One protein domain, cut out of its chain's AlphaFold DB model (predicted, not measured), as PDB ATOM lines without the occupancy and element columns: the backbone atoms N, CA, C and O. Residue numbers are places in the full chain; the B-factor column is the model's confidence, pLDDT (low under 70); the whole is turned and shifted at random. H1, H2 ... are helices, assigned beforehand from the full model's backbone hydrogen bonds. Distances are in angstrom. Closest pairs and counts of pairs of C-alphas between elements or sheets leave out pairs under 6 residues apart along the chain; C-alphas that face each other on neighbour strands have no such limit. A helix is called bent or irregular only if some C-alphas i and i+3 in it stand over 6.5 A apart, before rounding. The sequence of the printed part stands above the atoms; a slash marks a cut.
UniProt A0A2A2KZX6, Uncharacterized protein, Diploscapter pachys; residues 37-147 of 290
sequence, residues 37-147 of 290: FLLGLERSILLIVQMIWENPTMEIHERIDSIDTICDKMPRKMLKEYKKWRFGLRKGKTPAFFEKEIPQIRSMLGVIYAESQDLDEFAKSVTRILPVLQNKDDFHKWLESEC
ATOM      1  N   PHE A  37     202.477 231.331 278.247       93.31
ATOM      2  CA  PHE A  37     201.460 231.345 277.191       93.31
ATOM      3  C   PHE A  37     200.046 231.630 277.726       93.31
ATOM      4  O   PHE A  37     199.226 232.192 277.001       93.31
ATOM      5  N   LEU A  38     199.764 231.339 279.005       94.00
ATOM      6  CA  LEU A  38     198.474 231.653 279.629       94.00
ATOM      7  C   LEU A  38     198.290 233.154 279.896       94.00
ATOM      8  O   LEU A  38     197.160 233.599 280.073       94.00
ATOM      9  N   LEU A  39     199.358 233.964 279.866       93.69
ATOM     10  CA  LEU A  39     199.274 235.413 280.098       93.69
ATOM     11  C   LEU A  39     198.461 236.158 279.027       93.69
ATOM     12  O   LEU A  39     198.039 237.287 279.262       93.69
ATOM     13  N   GLY A  40     198.238 235.552 277.858       92.81
ATOM     14  CA  GLY A  40     197.394 236.133 276.810       92.81
ATOM     15  C   GLY A  40     195.904 235.785 276.923       92.81
ATOM     16  O   GLY A  40     195.155 236.089 275.994       92.81
ATOM     17  N   LEU A  41     195.465 235.131 278.006       94.44
ATOM     18  CA  LEU A  41     194.045 234.899 278.275       94.44
ATOM     19  C   LEU A  41     193.295 236.219 278.515       94.44
ATOM     20  O   LEU A  41     193.872 237.237 278.899       94.44
ATOM     21  N   GLU A  42     191.972 236.189 278.335       95.44
ATOM     22  CA  GLU A  42     191.117 237.292 278.773       95.44
ATOM     23  C   GLU A  42     191.325 237.540 280.273       95.44
ATOM     24  O   GLU A  42     191.413 236.596 281.059       95.44
ATOM     25  N   ARG A  43     191.376 238.812 280.682       95.56
ATOM     26  CA  ARG A  43     191.691 239.225 282.057       95.56
ATOM     27  C   ARG A  43     190.893 238.471 283.126       95.56
ATOM     28  O   ARG A  43     191.454 238.125 284.157       95.56
ATOM     29  N   SER A  44     189.600 238.248 282.897       95.94
ATOM     30  CA  SER A  44     188.717 237.534 283.825       95.94
ATOM     31  C   SER A  44     189.175 236.085 284.044       95.94
ATOM     32  O   SER A  44     189.360 235.664 285.182       95.94
ATOM     33  N   ILE A  45     189.438 235.354 282.959       95.31
ATOM     34  CA  ILE A  45     189.914 233.965 282.974       95.31
ATOM     35  C   ILE A  45     191.334 233.893 283.542       95.31
ATOM     36  O   ILE A  45     191.610 233.044 284.385       95.31
ATOM     37  N   LEU A  46     192.221 234.806 283.128       96.06
ATOM     38  CA  LEU A  46     193.601 234.869 283.610       96.06
ATOM     39  C   LEU A  46     193.659 234.992 285.135       96.06
ATOM     40  O   LEU A  46     194.397 234.247 285.768       96.06
ATOM     41  N   LEU A  47     192.857 235.888 285.722       96.50
ATOM     42  CA  LEU A  47     192.810 236.067 287.175       96.50
ATOM     43  C   LEU A  47     192.384 234.783 287.892       96.50
ATOM     44  O   LEU A  47     193.000 234.415 288.886       96.50
ATOM     45  N   ILE A  48     191.373 234.077 287.377       96.69
ATOM     46  CA  ILE A  48     190.918 232.810 287.966       96.69
ATOM     47  C   ILE A  48     192.030 231.756 287.879       96.69
ATOM     48  O   ILE A  48     192.343 231.104 288.872       96.69
ATOM     49  N   VAL A  49     192.658 231.613 286.710       96.06
ATOM     50  CA  VAL A  49     193.743 230.648 286.489       96.06
ATOM     51  C   VAL A  49     194.955 230.956 287.375       96.06
ATOM     52  O   VAL A  49     195.517 230.037 287.962       96.06
ATOM     53  N   GLN A  50     195.331 232.229 287.527       96.00
ATOM     54  CA  GLN A  50     196.405 232.655 288.432       96.00
ATOM     55  C   GLN A  50     196.062 232.364 289.892       96.00
ATOM     56  O   GLN A  50     196.877 231.773 290.589       96.00
ATOM     57  N   MET A  51     194.842 232.687 290.335       96.25
ATOM     58  CA  MET A  51     194.393 232.377 291.696       96.25
ATOM     59  C   MET A  51     194.441 230.877 292.000       96.25
ATOM     60  O   MET A  51     194.829 230.496 293.099       96.25
ATOM     61  N   ILE A  52     194.063 230.025 291.039       96.31
ATOM     62  CA  ILE A  52     194.185 228.568 291.177       96.31
ATOM     63  C   ILE A  52     195.663 228.163 291.238       96.31
ATOM     64  O   ILE A  52     196.048 227.372 292.095       96.31
ATOM     65  N   TRP A  53     196.495 228.697 290.342       94.94
ATOM     66  CA  TRP A  53     197.895 228.295 290.219       94.94
ATOM     67  C   TRP A  53     198.758 228.699 291.415       94.94
ATOM     68  O   TRP A  53     199.625 227.937 291.840       94.94
ATOM     69  N   GLU A  54     198.521 229.893 291.950       94.06
ATOM     70  CA  GLU A  54     199.252 230.469 293.078       94.06
ATOM     71  C   GLU A  54     198.726 229.974 294.431       94.06
ATOM     72  O   GLU A  54     199.293 230.326 295.463       94.06
ATOM     73  N   ASN A  55     197.665 229.155 294.456       94.19
ATOM     74  CA  ASN A  55     197.101 228.650 295.699       94.19
ATOM     75  C   ASN A  55     198.074 227.673 296.393       94.19
ATOM     76  O   ASN A  55     198.262 226.549 295.911       94.19
ATOM     77  N   PRO A  56     198.651 228.040 297.556       93.00
ATOM     78  CA  PRO A  56     199.638 227.208 298.234       93.00
ATOM     79  C   PRO A  56     199.026 225.970 298.896       93.00
ATOM     80  O   PRO A  56     199.766 225.063 299.261       93.00
ATOM     81  N   THR A  57     197.701 225.920 299.077       94.69
ATOM     82  CA  THR A  57     197.031 224.777 299.713       94.69
ATOM     83  C   THR A  57     196.685 223.667 298.732       94.69
ATOM     84  O   THR A  57     196.232 222.621 299.175       94.69
ATOM     85  N   MET A  58     196.819 223.914 297.425       92.75
ATOM     86  CA  MET A  58     196.488 222.944 296.386       92.75
ATOM     87  C   MET A  58     197.751 222.289 295.851       92.75
ATOM     88  O   MET A  58     198.720 222.982 295.515       92.75
ATOM     89  N   GLU A  59     197.714 220.974 295.690       91.19
ATOM     90  CA  GLU A  59     198.746 220.247 294.961       91.19
ATOM     91  C   GLU A  59     198.650 220.506 293.453       91.19
ATOM     92  O   GLU A  59     197.609 220.901 292.923       91.19
ATOM     93  N   ILE A  60     199.743 220.263 292.724       89.56
ATOM     94  CA  ILE A  60     199.815 220.511 291.275       89.56
ATOM     95  C   ILE A  60     198.678 219.830 290.500       89.56
ATOM     96  O   ILE A  60     198.106 220.421 289.583       89.56
ATOM     97  N   HIS A  61     198.315 218.608 290.890       90.44
ATOM     98  CA  HIS A  61     197.275 217.840 290.221       90.44
ATOM     99  C   HIS A  61     195.884 218.453 290.452       90.44
ATOM    100  O   HIS A  61     195.110 218.565 289.503       90.44
ATOM    101  N   GLU A  62     195.605 218.952 291.660       92.81
ATOM    102  CA  GLU A  62     194.362 219.657 291.999       92.81
ATOM    103  C   GLU A  62     194.258 221.003 291.274       92.81
ATOM    104  O   GLU A  62     193.175 221.394 290.823       92.81
ATOM    105  N   ARG A  63     195.385 221.716 291.127       93.75
ATOM    106  CA  ARG A  63     195.452 222.962 290.345       93.75
ATOM    107  C   ARG A  63     195.112 222.689 288.883       93.75
ATOM    108  O   ARG A  63     194.284 223.394 288.309       93.75
ATOM    109  N   ILE A  64     195.707 221.649 288.295       93.56
ATOM    110  CA  ILE A  64     195.418 221.224 286.920       93.56
ATOM    111  C   ILE A  64     193.944 220.839 286.771       93.56
ATOM    112  O   ILE A  64     193.290 221.356 285.868       93.56
ATOM    113  N   ASP A  65     193.412 219.998 287.663       92.75
ATOM    114  CA  ASP A  65     192.004 219.580 287.636       92.75
ATOM    115  C   ASP A  65     191.053 220.777 287.728       92.75
ATOM    116  O   ASP A  65     190.062 220.848 287.003       92.75
ATOM    117  N   SER A  66     191.384 221.762 288.562       95.50
ATOM    118  CA  SER A  66     190.584 222.978 288.697       95.50
ATOM    119  C   SER A  66     190.639 223.847 287.439       95.50
ATOM    120  O   SER A  66     189.602 224.343 287.001       95.50
ATOM    121  N   ILE A  67     191.808 223.990 286.802       95.38
ATOM    122  CA  ILE A  67     191.927 224.702 285.518       95.38
ATOM    123  C   ILE A  67     191.173 223.953 284.408       95.38
ATOM    124  O   ILE A  67     190.518 224.591 283.582       95.38
ATOM    125  N   ASP A  68     191.194 222.617 284.403       93.88
ATOM    126  CA  ASP A  68     190.436 221.804 283.446       93.88
ATOM    127  C   ASP A  68     188.923 222.097 283.517       93.88
ATOM    128  O   ASP A  68     188.263 222.086 282.477       93.88
ATOM    129  N   THR A  69     188.371 222.445 284.689       95.00
ATOM    130  CA  THR A  69     186.938 222.796 284.820       95.00
ATOM    131  C   THR A  69     186.531 224.101 284.128       95.00
ATOM    132  O   THR A  69     185.353 224.288 283.835       95.00
ATOM    133  N   ILE A  70     187.490 224.991 283.852       93.88
ATOM    134  CA  ILE A  70     187.256 226.310 283.236       93.88
ATOM    135  C   ILE A  70     187.931 226.454 281.866       93.88
ATOM    136  O   ILE A  70     187.876 227.520 281.245       93.88
ATOM    137  N   CYS A  71     188.604 225.403 281.385       92.06
ATOM    138  CA  CYS A  71     189.381 225.454 280.147       92.06
ATOM    139  C   CYS A  71     188.506 225.602 278.890       92.06
ATOM    140  O   CYS A  71     188.987 226.085 277.866       92.06
ATOM    141  N   ASP A  72     187.208 225.288 278.979       90.69
ATOM    142  CA  ASP A  72     186.215 225.493 277.916       90.69
ATOM    143  C   ASP A  72     186.035 226.976 277.536       90.69
ATOM    144  O   ASP A  72     185.571 227.286 276.439       90.69
ATOM    145  N   LYS A  73     186.419 227.902 278.426       92.06
ATOM    146  CA  LYS A  73     186.411 229.350 278.165       92.06
ATOM    147  C   LYS A  73     187.662 229.846 277.442       92.06
ATOM    148  O   LYS A  73     187.682 230.989 276.988       92.06
ATOM    149  N   MET A  74     188.709 229.030 277.331       94.25
ATOM    150  CA  MET A  74     189.953 229.442 276.684       94.25
ATOM    151  C   MET A  74     189.783 229.498 275.157       94.25
ATOM    152  O   MET A  74     189.159 228.614 274.565       94.25
ATOM    153  N   PRO A  75     190.388 230.484 274.466       93.62
ATOM    154  CA  PRO A  75     190.461 230.465 273.011       93.62
ATOM    155  C   PRO A  75     191.108 229.169 272.513       93.62
ATOM    156  O   PRO A  75     192.128 228.740 273.053       93.62
ATOM    157  N   ARG A  76     190.575 228.582 271.433       91.38
ATOM    158  CA  ARG A  76     190.997 227.262 270.921       91.38
ATOM    159  C   ARG A  76     192.516 227.098 270.775       91.38
ATOM    160  O   ARG A  76     193.049 226.040 271.093       91.38
ATOM    161  N   LYS A  77     193.221 228.142 270.319       91.69
ATOM    162  CA  LYS A  77     194.689 228.130 270.193       91.69
ATOM    163  C   LYS A  77     195.384 227.932 271.548       91.69
ATOM    164  O   LYS A  77     196.279 227.103 271.643       91.69
ATOM    165  N   MET A  78     194.949 228.655 272.580       93.62
ATOM    166  CA  MET A  78     195.499 228.523 273.933       93.62
ATOM    167  C   MET A  78     195.097 227.214 274.591       93.62
ATOM    168  O   MET A  78     195.924 226.603 275.253       93.62
ATOM    169  N   LEU A  79     193.862 226.757 274.370       94.56
ATOM    170  CA  LEU A  79     193.416 225.460 274.869       94.56
ATOM    171  C   LEU A  79     194.319 224.332 274.346       94.56
ATOM    172  O   LEU A  79     194.760 223.495 275.125       94.56
ATOM    173  N   LYS A  80     194.672 224.360 273.055       93.50
ATOM    174  CA  LYS A  80     195.606 223.396 272.453       93.50
ATOM    175  C   LYS A  80     196.992 223.435 273.110       93.50
ATOM    176  O   LYS A  80     197.533 222.383 273.433       93.50
ATOM    177  N   GLU A  81     197.563 224.620 273.334       93.94
ATOM    178  CA  GLU A  81     198.860 224.762 274.024       93.94
ATOM    179  C   GLU A  81     198.788 224.288 275.484       93.94
ATOM    180  O   GLU A  81     199.662 223.549 275.940       93.94
ATOM    181  N   TYR A  82     197.703 224.624 276.185       94.88
ATOM    182  CA  TYR A  82     197.439 224.169 277.546       94.88
ATOM    183  C   TYR A  82     197.367 222.641 277.638       94.88
ATOM    184  O   TYR A  82     198.032 222.065 278.496       94.88
ATOM    185  N   LYS A  83     196.622 221.964 276.752       93.69
ATOM    186  CA  LYS A  83     196.497 220.496 276.773       93.69
ATOM    187  C   LYS A  83     197.835 219.792 276.524       93.69
ATOM    188  O   LYS A  83     198.152 218.847 277.245       93.69
ATOM    189  N   LYS A  84     198.658 220.300 275.598       92.50
ATOM    190  CA  LYS A  84     200.020 219.786 275.358       92.50
ATOM    191  C   LYS A  84     200.917 219.927 276.582       92.50
ATOM    192  O   LYS A  84     201.552 218.962 276.993       92.50
ATOM    193  N   TRP A  85     200.943 221.112 277.186       92.69
ATOM    194  CA  TRP A  85     201.733 221.359 278.390       92.69
ATOM    195  C   TRP A  85     201.244 220.520 279.585       92.69
ATOM    196  O   TRP A  85     202.052 219.918 280.290       92.69
ATOM    197  N   ARG A  86     199.920 220.398 279.766       92.12
ATOM    198  CA  ARG A  86     199.290 219.592 280.825       92.12
ATOM    199  C   ARG A  86     199.675 218.115 280.732       92.12
ATOM    200  O   ARG A  86     199.879 217.487 281.766       92.12
ATOM    201  N   PHE A  87     199.774 217.566 279.521       91.50
ATOM    202  CA  PHE A  87     200.135 216.163 279.298       91.50
ATOM    203  C   PHE A  87     201.481 215.801 279.940       91.50
ATOM    204  O   PHE A  87     201.572 214.800 280.647       91.50
ATOM    205  N   GLY A  88     202.493 216.664 279.794       87.31
ATOM    206  CA  GLY A  88     203.814 216.457 280.397       87.31
ATOM    207  C   GLY A  88     203.810 216.475 281.931       87.31
ATOM    208  O   GLY A  88     204.666 215.856 282.554       87.31
ATOM    209  N   LEU A  89     202.828 217.141 282.545       87.19
ATOM    210  CA  LEU A  89     202.681 217.220 284.001       87.19
ATOM    211  C   LEU A  89     201.797 216.114 284.585       87.19
ATOM    212  O   LEU A  89     201.837 215.867 285.788       87.19
ATOM    213  N   ARG A  90     200.973 215.460 283.758       81.06
ATOM    214  CA  ARG A  90     199.951 214.516 284.217       81.06
ATOM    215  C   ARG A  90     200.003 213.192 283.459       81.06
ATOM    216  O   ARG A  90     199.044 212.794 282.799       81.06
ATOM    217  N   LYS A  91     201.095 212.451 283.649       76.00
ATOM    218  CA  LYS A  91     201.197 211.064 283.168       76.00
ATOM    219  C   LYS A  91     200.455 210.033 284.040       76.00
ATOM    220  O   LYS A  91     200.249 208.909 283.611       76.00
ATOM    221  N   GLY A  92     199.987 210.401 285.236       71.06
ATOM    222  CA  GLY A  92     199.335 209.453 286.157       71.06
ATOM    223  C   GLY A  92     197.875 209.097 285.839       71.06
ATOM    224  O   GLY A  92     197.331 208.179 286.442       71.06
ATOM    225  N   LYS A  93     197.209 209.816 284.924       82.06
ATOM    226  CA  LYS A  93     195.798 209.571 284.582       82.06
ATOM    227  C   LYS A  93     195.681 209.171 283.121       82.06
ATOM    228  O   LYS A  93     195.808 210.021 282.243       82.06
ATOM    229  N   THR A  94     195.424 207.892 282.878       90.25
ATOM    230  CA  THR A  94     195.257 207.354 281.528       90.25
ATOM    231  C   THR A  94     193.971 207.872 280.867       90.25
ATOM    232  O   THR A  94     192.990 208.204 281.548       90.25
ATOM    233  N   PRO A  95     193.944 207.964 279.527       91.81
ATOM    234  CA  PRO A  95     192.736 208.292 278.783       91.81
ATOM    235  C   PRO A  95     191.617 207.270 279.009       91.81
ATOM    236  O   PRO A  95     191.841 206.063 278.978       91.81
ATOM    237  N   ALA A  96     190.376 207.744 279.132       91.81
ATOM    238  CA  ALA A  96     189.221 206.884 279.410       91.81
ATOM    239  C   ALA A  96     188.942 205.823 278.326       91.81
ATOM    240  O   ALA A  96     188.268 204.833 278.602       91.81
ATOM    241  N   PHE A  97     189.434 206.016 277.095       93.44
ATOM    242  CA  PHE A  97     189.263 205.022 276.033       93.44
ATOM    243  C   PHE A  97     190.091 203.747 276.279       93.44
ATOM    244  O   PHE A  97     189.697 202.694 275.794       93.44
ATOM    245  N   PHE A  98     191.155 203.798 277.096       93.44
ATOM    246  CA  PHE A  98     191.986 202.627 277.431       93.44
ATOM    247  C   PHE A  98     191.166 201.515 278.094       93.44
ATOM    248  O   PHE A  98     191.358 200.333 277.813       93.44
ATOM    249  N   GLU A  99     190.222 201.893 278.957       92.12
ATOM    250  CA  GLU A  99     189.404 200.953 279.733       92.12
ATOM    251  C   GLU A  99     188.455 200.119 278.870       92.12
ATOM    252  O   GLU A  99     187.956 199.082 279.308       92.12
ATOM    253  N   LYS A 100     188.202 200.568 277.639       91.19
ATOM    254  CA  LYS A 100     187.315 199.894 276.688       91.19
ATOM    255  C   LYS A 100     188.056 198.953 275.745       91.19
ATOM    256  O   LYS A 100     187.400 198.233 275.001       91.19
ATOM    257  N   GLU A 101     189.384 198.960 275.785       90.69
ATOM    258  CA  GLU A 101     190.224 198.070 274.992       90.69
ATOM    259  C   GLU A 101     190.459 196.737 275.712       90.69
ATOM    260  O   GLU A 101     190.401 196.652 276.949       90.69
ATOM    261  N   ILE A 102     190.763 195.698 274.930       86.44
ATOM    262  CA  ILE A 102     191.188 194.395 275.454       86.44
ATOM    263  C   ILE A 102     192.520 194.517 276.223       86.44
ATOM    264  O   ILE A 102     193.305 195.427 275.937       86.44
ATOM    265  N   PRO A 103     192.812 193.614 277.182       86.31
ATOM    266  CA  PRO A 103     193.975 193.737 278.067       86.31
ATOM    267  C   PRO A 103     195.317 193.940 277.347       86.31
ATOM    268  O   PRO A 103     196.123 194.764 277.776       86.31
ATOM    269  N   GLN A 104     195.537 193.250 276.225       83.31
ATOM    270  CA  GLN A 104     196.771 193.326 275.438       83.31
ATOM    271  C   GLN A 104     196.956 194.713 274.809       83.31
ATOM    272  O   GLN A 104     198.001 195.343 274.968       83.31
ATOM    273  N   ILE A 105     195.913 195.235 274.156       85.25
ATOM    274  CA  ILE A 105     195.938 196.576 273.557       85.25
ATOM    275  C   ILE A 105     196.074 197.639 274.645       85.25
ATOM    276  O   ILE A 105     196.846 198.582 274.487       85.25
ATOM    277  N   ARG A 106     195.386 197.473 275.777       91.12
ATOM    278  CA  ARG A 106     195.513 198.377 276.923       91.12
ATOM    279  C   ARG A 106     196.940 198.426 277.461       91.12
ATOM    280  O   ARG A 106     197.430 199.513 277.756       91.12
ATOM    281  N   SER A 107     197.607 197.275 277.563       84.44
ATOM    282  CA  SER A 107     199.012 197.195 277.974       84.44
ATOM    283  C   SER A 107     199.915 197.961 277.003       84.44
ATOM    284  O   SER A 107     200.661 198.843 277.428       84.44
ATOM    285  N   MET A 108     199.762 197.724 275.695       83.88
ATOM    286  CA  MET A 108     200.502 198.445 274.653       83.88
ATOM    287  C   MET A 108     200.260 199.962 274.714       83.88
ATOM    288  O   MET A 108     201.207 200.745 274.681       83.88
ATOM    289  N   LEU A 109     199.005 200.394 274.859       91.06
ATOM    290  CA  LEU A 109     198.645 201.805 275.023       91.06
ATOM    291  C   LEU A 109     199.280 202.423 276.274       91.06
ATOM    292  O   LEU A 109     199.711 203.575 276.228       91.06
ATOM    293  N   GLY A 110     199.362 201.664 277.370       90.44
ATOM    294  CA  GLY A 110     200.043 202.066 278.598       90.44
ATOM    295  C   GLY A 110     201.531 202.344 278.384       90.44
ATOM    296  O   GLY A 110     202.016 203.389 278.816       90.44
ATOM    297  N   VAL A 111     202.230 201.461 277.662       86.88
ATOM    298  CA  VAL A 111     203.648 201.649 277.299       86.88
ATOM    299  C   VAL A 111     203.817 202.895 276.430       86.88
ATOM    300  O   VAL A 111     204.573 203.793 276.794       86.88
ATOM    301  N   ILE A 112     203.032 203.014 275.351       89.62
ATOM    302  CA  ILE A 112     203.076 204.179 274.453       89.62
ATOM    303  C   ILE A 112     202.847 205.476 275.242       89.62
ATOM    304  O   ILE A 112     203.562 206.457 275.046       89.62
ATOM    305  N   TYR A 113     201.874 205.495 276.157       91.94
ATOM    306  CA  TYR A 113     201.566 206.665 276.984       91.94
ATOM    307  C   TYR A 113     202.707 207.035 277.940       91.94
ATOM    308  O   TYR A 113     203.040 208.214 278.080       91.94
ATOM    309  N   ALA A 114     203.314 206.041 278.591       88.25
ATOM    310  CA  ALA A 114     204.420 206.255 279.518       88.25
ATOM    311  C   ALA A 114     205.665 206.804 278.802       88.25
ATOM    312  O   ALA A 114     206.287 207.750 279.298       88.25
ATOM    313  N   GLU A 115     205.986 206.260 277.628       88.00
ATOM    314  CA  GLU A 115     207.194 206.591 276.864       88.00
ATOM    315  C   GLU A 115     207.077 207.894 276.065       88.00
ATOM    316  O   GLU A 115     208.076 208.591 275.896       88.00
ATOM    317  N   SER A 116     205.870 208.275 275.638       90.06
ATOM    318  CA  SER A 116     205.665 209.493 274.842       90.06
ATOM    319  C   SER A 116     206.108 210.749 275.600       90.06
ATOM    320  O   SER A 116     205.716 210.974 276.751       90.06
ATOM    321  N   GLN A 117     206.908 211.598 274.958       88.44
ATOM    322  CA  GLN A 117     207.409 212.844 275.544       88.44
ATOM    323  C   GLN A 117     206.325 213.918 275.581       88.44
ATOM    324  O   GLN A 117     206.248 214.695 276.536       88.44
ATOM    325  N   ASP A 118     205.468 213.937 274.562       91.44
ATOM    326  CA  ASP A 118     204.380 214.893 274.439       91.44
ATOM    327  C   ASP A 118     203.087 214.273 273.889       91.44
ATOM    328  O   ASP A 118     203.014 213.114 273.472       91.44
ATOM    329  N   LEU A 119     202.032 215.086 273.938       93.00
ATOM    330  CA  LEU A 119     200.685 214.708 273.540       93.00
ATOM    331  C   LEU A 119     200.565 214.416 272.030       93.00
ATOM    332  O   LEU A 119     199.767 213.563 271.641       93.00
ATOM    333  N   ASP A 120     201.319 215.117 271.172       91.00
ATOM    334  CA  ASP A 120     201.274 214.890 269.723       91.00
ATOM    335  C   ASP A 120     201.973 213.579 269.352       91.00
ATOM    336  O   ASP A 120     201.491 212.857 268.481       91.00
ATOM    337  N   GLU A 121     203.103 213.273 269.991       89.69
ATOM    338  CA  GLU A 121     203.811 212.002 269.848       89.69
ATOM    339  C   GLU A 121     202.918 210.838 270.270       89.69
ATOM    340  O   GLU A 121     202.712 209.916 269.479       89.69
ATOM    341  N   PHE A 122     202.301 210.935 271.452       92.81
ATOM    342  CA  PHE A 122     201.352 209.933 271.925       92.81
ATOM    343  C   PHE A 122     200.221 209.712 270.916       92.81
ATOM    344  O   PHE A 122     199.979 208.590 270.471       92.81
ATOM    345  N   ALA A 123     199.561 210.790 270.486       92.25
ATOM    346  CA  ALA A 123     198.469 210.708 269.525       92.25
ATOM    347  C   ALA A 123     198.903 210.099 268.185       92.25
ATOM    348  O   ALA A 123     198.169 209.286 267.622       92.25
ATOM    349  N   LYS A 124     200.092 210.445 267.675       86.06
ATOM    350  CA  LYS A 124     200.649 209.851 266.449       86.06
ATOM    351  C   LYS A 124     200.911 208.359 266.616       86.06
ATOM    352  O   LYS A 124     200.533 207.589 265.737       86.06
ATOM    353  N   SER A 125     201.519 207.953 267.725       84.88
ATOM    354  CA  SER A 125     201.806 206.547 268.018       84.88
ATOM    355  C   SER A 125     200.522 205.730 268.125       84.88
ATOM    356  O   SER A 125     200.409 204.698 267.469       84.88
ATOM    357  N   VAL A 126     199.502 206.238 268.826       89.19
ATOM    358  CA  VAL A 126     198.186 205.582 268.876       89.19
ATOM    359  C   VAL A 126     197.503 205.581 267.506       89.19
ATOM    360  O   VAL A 126     196.892 204.590 267.130       89.19
ATOM    361  N   THR A 127     197.655 206.635 266.701       84.69
ATOM    362  CA  THR A 127     197.101 206.670 265.335       84.69
ATOM    363  C   THR A 127     197.706 205.583 264.436       84.69
ATOM    364  O   THR A 127     196.996 205.025 263.604       84.69
ATOM    365  N   ARG A 128     198.988 205.227 264.614       78.12
ATOM    366  CA  ARG A 128     199.637 204.128 263.865       78.12
ATOM    367  C   ARG A 128     199.044 202.760 264.192       78.12
ATOM    368  O   ARG A 128     199.008 201.897 263.326       78.12
ATOM    369  N   ILE A 129     198.559 202.589 265.418       78.25
ATOM    370  CA  ILE A 129     197.887 201.371 265.881       78.25
ATOM    371  C   ILE A 129     196.358 201.526 265.895       78.25
ATOM    372  O   ILE A 129     195.649 200.641 266.356       78.25
ATOM    373  N   LEU A 130     195.811 202.624 265.358       82.19
ATOM    374  CA  LEU A 130     194.367 202.852 265.263       82.19
ATOM    375  C   LEU A 130     193.610 201.654 264.677       82.19
ATOM    376  O   LEU A 130     192.522 201.353 265.171       82.19
ATOM    377  N   PRO A 131     194.139 200.949 263.657       76.06
ATOM    378  CA  PRO A 131     193.427 199.827 263.083       76.06
ATOM    379  C   PRO A 131     193.192 198.672 264.077       76.06
ATOM    380  O   PRO A 131     192.157 198.020 263.946       76.06
ATOM    381  N   VAL A 132     194.068 198.472 265.082       76.75
ATOM    382  CA  VAL A 132     193.902 197.413 266.103       76.75
ATOM    383  C   VAL A 132     192.902 197.790 267.191       76.75
ATOM    384  O   VAL A 132     192.383 196.899 267.854       76.75
ATOM    385  N   LEU A 133     192.629 199.084 267.393       83.56
ATOM    386  CA  LEU A 133     191.755 199.530 268.476       83.56
ATOM    387  C   LEU A 133     190.339 198.996 268.269       83.56
ATOM    388  O   LEU A 133     189.735 199.177 267.205       83.56
ATOM    389  N   GLN A 134     189.780 198.393 269.316       85.38
ATOM    390  CA  GLN A 134     188.407 197.909 269.309       85.38
ATOM    391  C   GLN A 134     187.424 199.081 269.219       85.38
ATOM    392  O   GLN A 134     186.373 198.962 268.585       85.38
ATOM    393  N   ASN A 135     187.763 200.225 269.824       84.00
ATOM    394  CA  ASN A 135     186.885 201.387 269.894       84.00
ATOM    395  C   ASN A 135     187.536 202.657 269.326       84.00
ATOM    396  O   ASN A 135     187.814 203.635 270.025       84.00
ATOM    397  N   LYS A 136     187.723 202.646 268.002       87.88
ATOM    398  CA  LYS A 136     188.278 203.766 267.219       87.88
ATOM    399  C   LYS A 136     187.528 205.083 267.445       87.88
ATOM    400  O   LYS A 136     188.147 206.140 267.524       87.88
ATOM    401  N   ASP A 137     186.203 205.025 267.580       89.50
ATOM    402  CA  ASP A 137     185.361 206.210 267.772       89.50
ATOM    403  C   ASP A 137     185.662 206.931 269.085       89.50
ATOM    404  O   ASP A 137     185.676 208.161 269.129       89.50
ATOM    405  N   ASP A 138     185.923 206.191 270.162       92.56
ATOM    406  CA  ASP A 138     186.251 206.806 271.444       92.56
ATOM    407  C   ASP A 138     187.665 207.394 271.459       92.56
ATOM    408  O   ASP A 138     187.867 208.443 272.076       92.56
ATOM    409  N   PHE A 139     188.612 206.810 270.718       93.00
ATOM    410  CA  PHE A 139     189.901 207.457 270.469       93.00
ATOM    411  C   PHE A 139     189.740 208.759 269.670       93.00
ATOM    412  O   PHE A 139     190.311 209.781 270.046       93.00
ATOM    413  N   HIS A 140     188.915 208.774 268.616       91.06
ATOM    414  CA  HIS A 140     188.649 209.998 267.851       91.06
ATOM    415  C   HIS A 140     187.991 211.090 268.702       91.06
ATOM    416  O   HIS A 140     188.443 212.234 268.680       91.06
ATOM    417  N   LYS A 141     186.982 210.747 269.515       92.81
ATOM    418  CA  LYS A 141     186.388 211.694 270.478       92.81
ATOM    419  C   LYS A 141     187.428 212.218 271.463       92.81
ATOM    420  O   LYS A 141     187.394 213.394 271.825       92.81
ATOM    421  N   TRP A 142     188.349 211.360 271.904       94.38
ATOM    422  CA  TRP A 142     189.438 211.772 272.777       94.38
ATOM    423  C   TRP A 142     190.379 212.768 272.075       94.38
ATOM    424  O   TRP A 142     190.627 213.836 272.638       94.38
ATOM    425  N   LEU A 143     190.805 212.507 270.831       93.25
ATOM    426  CA  LEU A 143     191.604 213.451 270.032       93.25
ATOM    427  C   LEU A 143     190.920 214.818 269.901       93.25
ATOM    428  O   LEU A 143     191.551 215.852 270.133       93.25
ATOM    429  N   GLU A 144     189.625 214.827 269.578       91.88
ATOM    430  CA  GLU A 144     188.834 216.057 269.481       91.88
ATOM    431  C   GLU A 144     188.805 216.814 270.814       91.88
ATOM    432  O   GLU A 144     189.020 218.030 270.841       91.88
ATOM    433  N   SER A 145     188.597 216.098 271.924       91.75
ATOM    434  CA  SER A 145     188.563 216.684 273.270       91.75
ATOM    435  C   SER A 145     189.905 217.292 273.699       91.75
ATOM    436  O   SER A 145     189.933 218.302 274.405       91.75
ATOM    437  N   GLU A 146     191.016 216.736 273.215       92.88
ATOM    438  CA  GLU A 146     192.372 217.241 273.451       92.88
ATOM    439  C   GLU A 146     192.810 218.289 272.404       92.88
ATOM    440  O   GLU A 146     193.968 218.707 272.370       92.88
ATOM    441  N   CYS A 147     191.883 218.774 271.564       92.31
ATOM    442  CA  CYS A 147     192.139 219.762 270.506       92.31
ATOM    443  C   CYS A 147     193.202 219.326 269.483       92.31
ATOM    444  O   CYS A 147     193.882 220.165 268.871       92.31
TER     445      CYS A 147
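This is residues 37 to 147 of the 290 residues of an uncharacterized protein of Diploscapter pachys (UniProt A0A2A2KZX6). The longest helix, H4, lies near the middle of an elongated model of two lobes: on one side H2 and H3 form a hairpin whose H3 runs alongside H4, with short H1 reaching from H2 to H4, and on the other side H5, H6, H7 and H8 form a ring of four helices. H7 meets H4 with its first residues and joins the two lobes. The printed part has 111 residues with eight named helices, H1 to H8 in order along the chain, and no named strand; the class is all helix. It is only just compact, close to loose, with a radius of gyration of the C-alphas of 15.5 A, and the C-alphas span 45 by 28 by 21 A.

H4, residues 76 to 89, is 20.2 A long, from C-alpha 76 at (190.997, 227.262, 270.921) to C-alpha 89 at (202.681, 217.220, 284.001). Before it come H3, residues 60 to 68, and H2, residues 43 to 53 and 15.0 A long. H1, residues 37 to 40, begins with C-alpha 37 at (201.460, 231.345, 277.191); it is neither bent nor irregular, but only just: C-alphas 37 and 40 are 6.3 A apart. After H4 come H5, residues 96 to 100; H6, residues 103 to 115, 18.5 A; H7, residues 119 to 128, 14.4 A; and H8, residues 136 to 145, 14.3 A, ending with C-alpha 145 at (188.563, 216.684, 273.270).

H4 touches H7 with residues 83 to 88 alone, about perpendicular at 88 degrees; their closest C-alphas, of Lys 84 and Leu 119, are 5.4 A apart. With residues 78 to 82 alone H4 touches H1, closest at the C-alphas of Leu 38 and Met 78, 7.1 A. H3 is close to H4 but not clearly touching, at a shallow tilt of 21 degrees, opposite ways; the closest C-alphas are those of Ile 64 and Arg 86, 7.4 A. H2 and H3 form a helical hairpin at a shallow tilt of 25 degrees, with the C-alphas of Ile 52 and Arg 63 closest at 5.8 A. H1 and H2 only just touch, and only at the corner, with 3 pairs of C-alphas within 8 A. H6 and H7 form a helical hairpin at a steep tilt of 36 degrees, only just steep; the closest C-alphas are those of Tyr 113 and Phe 122, 6.0 A. H5 only just touches H6 and H8, with 3 pairs within 8 A each; the closest C-alphas are those of Phe 98 and Arg 106, 5.5 A, and of Phe 97 and Asp 138, 5.8 A. H7 and H8 are close but not clearly touching, with the C-alphas of Ala 123 and Leu 143 closest at 7.4 A. Every O i to N i+4 pair is within hydrogen-bond range in H2, H3, H6, H7 and H8; H4 has 8 of 10, H5 has 0 of 1 with 1 of 2 O i to N i+3 pairs, and H1 is too short for such a pair.

The two C-alphas farthest apart, those of Arg 43 and Gln 104, are 46.7 A apart. The printed part has no cut and no long link. The mean pLDDT of the printed part is 90.6, and no printed residue is under 70.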